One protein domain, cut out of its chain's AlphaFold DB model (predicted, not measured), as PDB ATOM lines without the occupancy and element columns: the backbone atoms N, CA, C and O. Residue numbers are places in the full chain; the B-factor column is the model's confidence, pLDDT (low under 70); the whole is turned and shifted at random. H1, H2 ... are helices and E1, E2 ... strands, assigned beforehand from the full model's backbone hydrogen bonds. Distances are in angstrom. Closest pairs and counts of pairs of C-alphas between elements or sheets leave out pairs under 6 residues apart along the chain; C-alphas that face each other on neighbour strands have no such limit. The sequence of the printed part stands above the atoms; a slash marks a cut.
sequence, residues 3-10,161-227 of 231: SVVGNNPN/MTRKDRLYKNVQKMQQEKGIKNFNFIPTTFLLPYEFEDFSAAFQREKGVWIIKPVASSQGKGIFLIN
ATOM      1  N   SER A   3     180.201 178.050 158.312       76.12
ATOM      2  CA  SER A   3     180.786 177.681 157.025       76.12
ATOM      3  C   SER A   3     181.097 178.953 156.243       76.12
ATOM      4  O   SER A   3     180.185 179.769 156.057       76.12
ATOM      5  N   VAL A   4     182.327 179.112 155.767       80.62
ATOM      6  CA  VAL A   4     182.723 180.227 154.895       80.62
ATOM      7  C   VAL A   4     182.896 179.711 153.484       80.62
ATOM      8  O   VAL A   4     183.540 178.686 153.293       80.62
ATOM      9  N   VAL A   5     182.285 180.391 152.520       78.31
ATOM     10  CA  VAL A   5     182.207 179.933 151.135       78.31
ATOM     11  C   VAL A   5     182.780 180.991 150.200       78.31
ATOM     12  O   VAL A   5     182.386 182.154 150.284       78.31
ATOM     13  N   GLY A   6     183.682 180.581 149.315       74.12
ATOM     14  CA  GLY A   6     184.328 181.434 148.317       74.12
ATOM     15  C   GLY A   6     184.018 180.987 146.898       74.12
ATOM     16  O   GLY A   6     183.647 179.835 146.651       74.12
ATOM     17  N   ASN A   7     184.168 181.907 145.950       64.81
ATOM     18  CA  ASN A   7     184.106 181.583 144.532       64.81
ATOM     19  C   ASN A   7     185.535 181.383 144.019       64.81
ATOM     20  O   ASN A   7     186.209 182.365 143.738       64.81
ATOM     21  N   ASN A   8     185.991 180.133 143.905       57.62
ATOM     22  CA  ASN A   8     187.281 179.843 143.282       57.62
ATOM     23  C   ASN A   8     187.090 179.714 141.755       57.62
ATOM     24  O   ASN A   8     186.418 178.773 141.312       57.62
ATOM     25  N   PRO A   9     187.638 180.632 140.935       52.12
ATOM     26  CA  PRO A   9     187.579 180.533 139.478       52.12
ATOM     27  C   PRO A   9     188.502 179.439 138.906       52.12
ATOM     28  O   PRO A   9     188.238 178.942 137.814       52.12
ATOM     29  N   ASN A  10     189.516 178.985 139.651       52.31
ATOM     30  CA  ASN A  10     190.474 177.945 139.257       52.31
ATOM     31  C   ASN A  10     190.165 176.608 139.961       52.31
ATOM     32  O   ASN A  10     190.969 176.066 140.718       52.31
ATOM     33  N   MET A 161     172.594 165.830 154.605       92.56
ATOM     34  CA  MET A 161     172.475 166.547 153.331       92.56
ATOM     35  C   MET A 161     171.947 167.976 153.492       92.56
ATOM     36  O   MET A 161     172.198 168.828 152.645       92.56
ATOM     37  N   THR A 162     171.198 168.259 154.563       91.62
ATOM     38  CA  THR A 162     170.504 169.552 154.731       91.62
ATOM     39  C   THR A 162     171.240 170.546 155.634       91.62
ATOM     40  O   THR A 162     170.983 171.751 155.547       91.62
ATOM     41  N   ARG A 163     172.186 170.101 156.473       93.88
ATOM     42  CA  ARG A 163     173.081 171.008 157.210       93.88
ATOM     43  C   ARG A 163     174.314 171.344 156.380       93.88
ATOM     44  O   ARG A 163     174.910 170.471 155.762       93.88
ATOM     45  N   LYS A 164     174.739 172.610 156.418       94.12
ATOM     46  CA  LYS A 164     175.828 173.115 155.562       94.12
ATOM     47  C   LYS A 164     177.174 172.455 155.867       94.12
ATOM     48  O   LYS A 164     177.915 172.139 154.946       94.12
ATOM     49  N   ASP A 165     177.469 172.246 157.148       93.75
ATOM     50  CA  ASP A 165     178.695 171.595 157.617       93.75
ATOM     51  C   ASP A 165     178.768 170.126 157.200       93.75
ATOM     52  O   ASP A 165     179.787 169.678 156.675       93.75
ATOM     53  N   ARG A 166     177.663 169.397 157.379       95.50
ATOM     54  CA  ARG A 166     177.572 167.983 157.003       95.50
ATOM     55  C   ARG A 166     177.603 167.784 155.495       95.50
ATOM     56  O   ARG A 166     178.387 166.967 155.028       95.50
ATOM     57  N   LEU A 167     176.858 168.592 154.740       95.50
ATOM     58  CA  LEU A 167     176.887 168.551 153.279       95.50
ATOM     59  C   LEU A 167     178.313 168.749 152.753       95.50
ATOM     60  O   LEU A 167     178.781 167.963 151.934       95.50
ATOM     61  N   TYR A 168     179.021 169.761 153.257       94.94
ATOM     62  CA  TYR A 168     180.407 170.020 152.878       94.94
ATOM     63  C   TYR A 168     181.329 168.832 153.189       94.94
ATOM     64  O   TYR A 168     182.052 168.383 152.301       94.94
ATOM     65  N   LYS A 169     181.278 168.279 154.408       95.00
ATOM     66  CA  LYS A 169     182.123 167.132 154.783       95.00
ATOM     67  C   LYS A 169     181.799 165.874 153.978       95.00
ATOM     68  O   LYS A 169     182.721 165.171 153.569       95.00
ATOM     69  N   ASN A 170     180.525 165.624 153.691       96.50
ATOM     70  CA  ASN A 170     180.105 164.489 152.874       96.50
ATOM     71  C   ASN A 170     180.579 164.637 151.423       96.50
ATOM     72  O   ASN A 170     181.118 163.688 150.862       96.50
ATOM     73  N   VAL A 171     180.483 165.832 150.832       95.50
ATOM     74  CA  VAL A 171     181.038 166.076 149.491       95.50
ATOM     75  C   VAL A 171     182.564 165.953 149.488       95.50
ATOM     76  O   VAL A 171     183.104 165.330 148.580       95.50
ATOM     77  N   GLN A 172     183.263 166.458 150.510       93.31
ATOM     78  CA  GLN A 172     184.718 166.302 150.635       93.31
ATOM     79  C   GLN A 172     185.127 164.820 150.697       93.31
ATOM     80  O   GLN A 172     186.059 164.412 150.005       93.31
ATOM     81  N   LYS A 173     184.409 164.000 151.472       95.38
ATOM     82  CA  LYS A 173     184.614 162.546 151.511       95.38
ATOM     83  C   LYS A 173     184.412 161.919 150.126       95.38
ATOM     84  O   LYS A 173     185.262 161.171 149.654       95.38
ATOM     85  N   MET A 174     183.339 162.287 149.426       96.06
ATOM     86  CA  MET A 174     183.069 161.770 148.079       96.06
ATOM     87  C   MET A 174     184.109 162.214 147.039       96.06
ATOM     88  O   MET A 174     184.442 161.441 146.147       96.06
ATOM     89  N   GLN A 175     184.675 163.418 147.160       94.06
ATOM     90  CA  GLN A 175     185.794 163.860 146.320       94.06
ATOM     91  C   GLN A 175     187.044 162.987 146.513       94.06
ATOM     92  O   GLN A 175     187.740 162.715 145.534       94.06
ATOM     93  N   GLN A 176     187.315 162.537 147.743       91.88
ATOM     94  CA  GLN A 176     188.432 161.637 148.053       91.88
ATOM     95  C   GLN A 176     188.184 160.222 147.518       91.88
ATOM     96  O   GLN A 176     189.072 159.633 146.909       91.88
ATOM     97  N   GLU A 177     186.975 159.688 147.700       95.00
ATOM     98  CA  GLU A 177     186.652 158.300 147.338       95.00
ATOM     99  C   GLU A 177     186.347 158.107 145.848       95.00
ATOM    100  O   GLU A 177     186.667 157.067 145.272       95.00
ATOM    101  N   LYS A 178     185.678 159.078 145.221       94.62
ATOM    102  CA  LYS A 178     185.153 158.972 143.849       94.62
ATOM    103  C   LYS A 178     185.782 159.973 142.884       94.62
ATOM    104  O   LYS A 178     185.402 160.013 141.714       94.62
ATOM    105  N   GLY A 179     186.744 160.760 143.352       90.38
ATOM    106  CA  GLY A 179     187.482 161.731 142.557       90.38
ATOM    107  C   GLY A 179     186.821 163.109 142.508       90.38
ATOM    108  O   GLY A 179     185.610 163.258 142.334       90.38
ATOM    109  N   ILE A 180     187.661 164.141 142.591       89.94
ATOM    110  CA  ILE A 180     187.253 165.552 142.644       89.94
ATOM    111  C   ILE A 180     186.382 165.932 141.447       89.94
ATOM    112  O   ILE A 180     185.357 166.577 141.631       89.94
ATOM    113  N   LYS A 181     186.741 165.487 140.234       91.25
ATOM    114  CA  LYS A 181     186.013 165.814 138.995       91.25
ATOM    115  C   LYS A 181     184.524 165.454 139.062       91.25
ATOM    116  O   LYS A 181     183.708 166.196 138.528       91.25
ATOM    117  N   ASN A 182     184.176 164.371 139.761       92.62
ATOM    118  CA  ASN A 182     182.798 163.894 139.895       92.62
ATOM    119  C   ASN A 182     182.009 164.647 140.982       92.62
ATOM    120  O   ASN A 182     180.783 164.668 140.956       92.62
ATOM    121  N   PHE A 183     182.705 165.290 141.923       92.69
ATOM    122  CA  PHE A 183     182.116 165.965 143.082       92.69
ATOM    123  C   PHE A 183     182.542 167.445 143.184       92.69
ATOM    124  O   PHE A 183     182.626 168.008 144.275       92.69
ATOM    125  N   ASN A 184     182.790 168.107 142.044       89.31
ATOM    126  CA  ASN A 184     183.218 169.515 141.957       89.31
ATOM    127  C   ASN A 184     182.055 170.499 141.708       89.31
ATOM    128  O   ASN A 184     182.139 171.414 140.886       89.31
ATOM    129  N   PHE A 185     180.925 170.282 142.380       92.00
ATOM    130  CA  PHE A 185     179.712 171.088 142.193       92.00
ATOM    131  C   PHE A 185     179.412 172.026 143.369       92.00
ATOM    132  O   PHE A 185     178.560 172.905 143.237       92.00
ATOM    133  N   ILE A 186     180.108 171.882 144.502       90.75
ATOM    134  CA  ILE A 186     180.008 172.828 145.619       90.75
ATOM    135  C   ILE A 186     181.143 173.860 145.563       90.75
ATOM    136  O   ILE A 186     182.253 173.528 145.145       90.75
ATOM    137  N   PRO A 187     180.896 175.111 145.980       91.44
ATOM    138  CA  PRO A 187     181.948 176.116 146.105       91.44
ATOM    139  C   PRO A 187     182.953 175.768 147.214       91.44
ATOM    140  O   PRO A 187     182.614 175.068 148.177       91.44
ATOM    141  N   THR A 188     184.170 176.315 147.111       90.38
ATOM    142  CA  THR A 188     185.205 176.199 148.148       90.38
ATOM    143  C   THR A 188     184.622 176.622 149.485       90.38
ATOM    144  O   THR A 188     184.125 177.737 149.625       90.38
ATOM    145  N   THR A 189     184.654 175.713 150.454       93.25
ATOM    146  CA  THR A 189     184.043 175.905 151.768       93.25
ATOM    147  C   THR A 189     185.049 175.556 152.862       93.25
ATOM    148  O   THR A 189     185.864 174.656 152.658       93.25
ATOM    149  N   PHE A 190     184.971 176.255 153.997       94.69
ATOM    150  CA  PHE A 190     185.746 175.994 155.214       94.69
ATOM    151  C   PHE A 190     184.849 176.036 156.458       94.69
ATOM    152  O   PHE A 190     183.928 176.856 156.529       94.69
ATOM    153  N   LEU A 191     185.108 175.178 157.444       95.50
ATOM    154  CA  LEU A 191     184.417 175.134 158.732       95.50
ATOM    155  C   LEU A 191     185.224 175.841 159.814       95.50
ATOM    156  O   LEU A 191     186.258 175.354 160.258       95.50
ATOM    157  N   LEU A 192     184.698 176.956 160.309       93.50
ATOM    158  CA  LEU A 192     185.329 177.721 161.377       93.50
ATOM    159  C   LEU A 192     184.843 177.276 162.769       93.50
ATOM    160  O   LEU A 192     183.635 177.038 162.950       93.50
ATOM    161  N   PRO A 193     185.745 177.228 163.772       94.50
ATOM    162  CA  PRO A 193     187.137 177.719 163.734       94.50
ATOM    163  C   PRO A 193     188.185 176.713 163.216       94.50
ATOM    164  O   PRO A 193     189.337 177.085 163.047       94.50
ATOM    165  N   TYR A 194     187.807 175.460 162.958       93.31
ATOM    166  CA  TYR A 194     188.751 174.357 162.719       93.31
ATOM    167  C   TYR A 194     189.619 174.503 161.462       93.31
ATOM    168  O   TYR A 194     190.770 174.095 161.467       93.31
ATOM    169  N   GLU A 195     189.077 175.081 160.394       94.12
ATOM    170  CA  GLU A 195     189.758 175.256 159.104       94.12
ATOM    171  C   GLU A 195     190.142 176.731 158.881       94.12
ATOM    172  O   GLU A 195     190.118 177.223 157.753       94.12
ATOM    173  N   PHE A 196     190.426 177.472 159.962       92.44
ATOM    174  CA  PHE A 196     190.722 178.907 159.889       92.44
ATOM    175  C   PHE A 196     192.006 179.219 159.115       92.44
ATOM    176  O   PHE A 196     191.994 180.131 158.295       92.44
ATOM    177  N   GLU A 197     193.083 178.462 159.328       92.81
ATOM    178  CA  GLU A 197     194.360 178.690 158.633       92.81
ATOM    179  C   GLU A 197     194.236 178.449 157.124       92.81
ATOM    180  O   GLU A 197     194.601 179.307 156.319       92.81
ATOM    181  N   ASP A 198     193.614 177.329 156.734       91.69
ATOM    182  CA  ASP A 198     193.315 177.025 155.331       91.69
ATOM    183  C   ASP A 198     192.427 178.110 154.700       91.69
ATOM    184  O   ASP A 198     192.650 178.532 153.561       91.69
ATOM    185  N   PHE A 199     191.425 178.584 155.450       92.12
ATOM    186  CA  PHE A 199     190.582 179.697 155.032       92.12
ATOM    187  C   PHE A 199     191.395 180.985 154.851       92.12
ATOM    188  O   PHE A 199     191.241 181.639 153.825       92.12
ATOM    189  N   SER A 200     192.267 181.342 155.798       90.38
ATOM    190  CA  SER A 200     193.097 182.552 155.748       90.38
ATOM    191  C   SER A 200     194.013 182.547 154.522       90.38
ATOM    192  O   SER A 200     194.046 183.521 153.764       90.38
ATOM    193  N   ALA A 201     194.679 181.420 154.257       90.81
ATOM    194  CA  ALA A 201     195.520 181.250 153.077       90.81
ATOM    195  C   ALA A 201     194.712 181.366 151.772       90.81
ATOM    196  O   ALA A 201     195.114 182.077 150.845       90.81
ATOM    197  N   ALA A 202     193.549 180.709 151.696       89.81
ATOM    198  CA  ALA A 202     192.676 180.791 150.528       89.81
ATOM    199  C   ALA A 202     192.121 182.208 150.321       89.81
ATOM    200  O   ALA A 202     192.104 182.690 149.194       89.81
ATOM    201  N   PHE A 203     191.733 182.894 151.393       88.56
ATOM    202  CA  PHE A 203     191.203 184.255 151.363       88.56
ATOM    203  C   PHE A 203     192.240 185.277 150.876       88.56
ATOM    204  O   PHE A 203     191.903 186.191 150.126       88.56
ATOM    205  N   GLN A 204     193.510 185.114 151.260       87.12
ATOM    206  CA  GLN A 204     194.606 185.966 150.781       87.12
ATOM    207  C   GLN A 204     194.924 185.726 149.299       87.12
ATOM    208  O   GLN A 204     195.229 186.671 148.566       87.12
ATOM    209  N   ARG A 205     194.848 184.468 148.847       87.00
ATOM    210  CA  ARG A 205     195.123 184.088 147.455       87.00
ATOM    211  C   ARG A 205     193.980 184.460 146.511       87.00
ATOM    212  O   ARG A 205     194.212 184.969 145.416       87.00
ATOM    213  N   GLU A 206     192.749 184.179 146.916       83.25
ATOM    214  CA  GLU A 206     191.544 184.353 146.110       83.25
ATOM    215  C   GLU A 206     190.893 185.697 146.455       83.25
ATOM    216  O   GLU A 206     190.116 185.827 147.405       83.25
ATOM    217  N   LYS A 207     191.207 186.718 145.651       78.56
ATOM    218  CA  LYS A 207     190.563 188.030 145.755       78.56
ATOM    219  C   LYS A 207     189.084 187.903 145.394       78.56
ATOM    220  O   LYS A 207     188.748 187.453 144.301       78.56
ATOM    221  N   GLY A 208     188.197 188.342 146.281       84.19
ATOM    222  CA  GLY A 208     186.763 188.321 146.021       84.19
ATOM    223  C   GLY A 208     185.914 188.401 147.281       84.19
ATOM    224  O   GLY A 208     186.415 188.561 148.392       84.19
ATOM    225  N   VAL A 209     184.603 188.295 147.085       90.62
ATOM    226  CA  VAL A 209     183.628 188.262 148.176       90.62
ATOM    227  C   VAL A 209     183.465 186.827 148.664       90.62
ATOM    228  O   VAL A 209     183.178 185.923 147.877       90.62
ATOM    229  N   TRP A 210     183.578 186.638 149.972       92.88
ATOM    230  CA  TRP A 210     183.274 185.394 150.664       92.88
ATOM    231  C   TRP A 210     182.019 185.558 151.510       92.88
ATOM    232  O   TRP A 210     181.705 186.648 151.991       92.88
ATOM    233  N   ILE A 211     181.295 184.462 151.706       94.81
ATOM    234  CA  ILE A 211     180.051 184.441 152.473       94.81
ATOM    235  C   ILE A 211     180.194 183.540 153.697       94.81
ATOM    236  O   ILE A 211     180.396 182.331 153.579       94.81
ATOM    237  N   ILE A 212     180.047 184.127 154.880       94.62
ATOM    238  CA  ILE A 212     179.987 183.418 156.159       94.62
ATOM    239  C   ILE A 212     178.534 183.040 156.425       94.62
ATOM    240  O   ILE A 212     177.637 183.877 156.319       94.62
ATOM    241  N   LYS A 213     178.284 181.779 156.781       94.75
ATOM    242  CA  LYS A 213     176.943 181.269 157.095       94.75
ATOM    243  C   LYS A 213     176.963 180.458 158.391       94.75
ATOM    244  O   LYS A 213     177.866 179.639 158.567       94.75
ATOM    245  N   PRO A 214     175.941 180.556 159.258       94.69
ATOM    246  CA  PRO A 214     175.807 179.636 160.379       94.69
ATOM    247  C   PRO A 214     175.440 178.234 159.872       94.69
ATOM    248  O   PRO A 214     174.619 178.079 158.950       94.69
ATOM    249  N   VAL A 215     176.022 177.205 160.494       90.69
ATOM    250  CA  VAL A 215     175.911 175.806 160.032       90.69
ATOM    251  C   VAL A 215     174.471 175.282 160.046       90.69
ATOM    252  O   VAL A 215     174.024 174.668 159.077       90.69
ATOM    253  N   ALA A 216     173.713 175.624 161.092       89.12
ATOM    254  CA  ALA A 216     172.354 175.143 161.356       89.12
ATOM    255  C   ALA A 216     171.329 176.294 161.457       89.12
ATOM    256  O   ALA A 216     170.477 176.308 162.337       89.12
ATOM    257  N   SER A 217     171.430 177.280 160.557       90.94
ATOM    258  CA  SER A 217     170.463 178.384 160.424       90.94
ATOM    259  C   SER A 217     169.858 178.443 159.017       90.94
ATOM    260  O   SER A 217     170.420 177.906 158.055       90.94
ATOM    261  N   SER A 218     168.720 179.122 158.896       89.50
ATOM    262  CA  SER A 218     167.966 179.318 157.653       89.50
ATOM    263  C   SER A 218     167.492 180.775 157.514       89.50
ATOM    264  O   SER A 218     167.769 181.612 158.375       89.50
ATOM    265  N   GLN A 219     166.810 181.098 156.407       92.19
ATOM    266  CA  GLN A 219     166.214 182.424 156.146       92.19
ATOM    267  C   GLN A 219     167.219 183.590 156.079       92.19
ATOM    268  O   GLN A 219     166.870 184.730 156.359       92.19
ATOM    269  N   GLY A 220     168.487 183.318 155.759       93.12
ATOM    270  CA  GLY A 220     169.524 184.352 155.665       93.12
ATOM    271  C   GLY A 220     170.023 184.906 157.006       93.12
ATOM    272  O   GLY A 220     170.920 185.743 157.021       93.12
ATOM    273  N   LYS A 221     169.499 184.428 158.140       93.06
ATOM    274  CA  LYS A 221     169.874 184.929 159.469       93.06
ATOM    275  C   LYS A 221     171.315 184.562 159.816       93.06
ATOM    276  O   LYS A 221     171.677 183.382 159.790       93.06
ATOM    277  N   GLY A 222     172.100 185.573 160.190       92.75
ATOM    278  CA  GLY A 222     173.510 185.434 160.564       92.75
ATOM    279  C   GLY A 222     174.455 185.219 159.381       92.75
ATOM    280  O   GLY A 222     175.560 184.725 159.586       92.75
ATOM    281  N   ILE A 223     174.013 185.520 158.155       95.38
ATOM    282  CA  ILE A 223     174.877 185.524 156.974       95.38
ATOM    283  C   ILE A 223     175.618 186.859 156.885       95.38
ATOM    284  O   ILE A 223     174.997 187.911 157.011       95.38
ATOM    285  N   PHE A 224     176.919 186.803 156.602       92.75
ATOM    286  CA  PHE A 224     177.762 187.982 156.392       92.75
ATOM    287  C   PHE A 224     178.580 187.833 155.113       92.75
ATOM    288  O   PHE A 224     178.965 186.722 154.748       92.75
ATOM    289  N   LEU A 225     178.851 188.953 154.448       93.75
ATOM    290  CA  LEU A 225     179.793 189.026 153.337       93.75
ATOM    291  C   LEU A 225     181.091 189.656 153.830       93.75
ATOM    292  O   LEU A 225     181.053 190.636 154.569       93.75
ATOM    293  N   ILE A 226     182.219 189.103 153.405       90.69
ATOM    294  CA  ILE A 226     183.550 189.626 153.706       90.69
ATOM    295  C   ILE A 226     184.348 189.725 152.404       90.69
ATOM    296  O   ILE A 226     184.245 188.866 151.530       90.69
ATOM    297  N   ASN A 227     185.117 190.793 152.252       86.44
ATOM    298  CA  ASN A 227     185.943 191.067 151.069       86.44
ATOM    299  C   ASN A 227     187.303 191.695 151.426       86.44
ATOM    300  O   ASN A 227     188.117 191.937 150.539       86.44
TER     301      ASN A 227
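AT A GLANCE: This is residues 3 to 10 and 161 to 227 of the 231 residues of the protein "Hypothetical protein" of Rotaria sp. Silwood1 (UniProt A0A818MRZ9). A strongly twisted four-strand sheet has H3 over one face, along its strands, while the longer H1 grazes the sheet with residues 164 to 172 and runs away from it, the short H2 folded back near its far end. The printed part has 75 residues, with E1, H1, H2, E2, H3, E3 and E4 along the chain; the class is mixed, helices and strands. The sheet's order is E2, E1, E3, E4, all antiparallel. The whole is compact, radius of gyration of the C-alphas 12.5 A, rounded, spanning 32 by 29 by 21 A.

IN THESE COORDINATES: Find C-alpha 3 at (180.786, 177.681, 157.025), where E1, residues 3 to 6, begins. After the cut, H1 runs from C-alpha 164 at (175.828, 173.115, 155.562) to residue 178, 20.6 A. Next come H2, residues 180 to 183, and E2, 188 to 192, 13.3 A. H3, 196 to 205, covers 14.2 A; E3, 210 to 214, covers 13.5 A; E4, 224 to 226, ends at (183.550, 189.626, 153.706).

HOW THE PARTS SIT: Look at E1: N 4 and O 190 of E2 are 2.9 A apart, and N 3 and O 213 of E3 2.8 A, within hydrogen-bond range. In the hairpin E3 and E4, N 210 and O 226 are 2.8 A apart. H3 makes two layers with the sheet, a helix on one face, at a height over the sheet of 9.1 A; it lies over E1 and only just over E2, where 3 of its 10 C-alphas fall. The closest C-alphas of H3 and E2, Phe 190 and Phe 199, are 6.1 A apart. E2, H3, E3 form a split strand-helix-strand unit, E1 between its same-way strands, with a right-handed crossover. H1, with residues 171 to 175 alone, touches H2; their closest C-alphas, Gln 175 and Phe 183, are 5.3 A apart. H1 and H3 are apart. In H1 and H3 every O i to N i+4 pair is within range; H2 is too short for one.

THE WHOLE: The farthest C-alphas, Lys 178 and Lys 221, are 33.9 A apart. Residues 11 to 160 are not printed; C-alphas 10 and 161 are 25.5 A apart. Of the links printed whole, none is long. Residues 7 to 10 are under pLDDT 70.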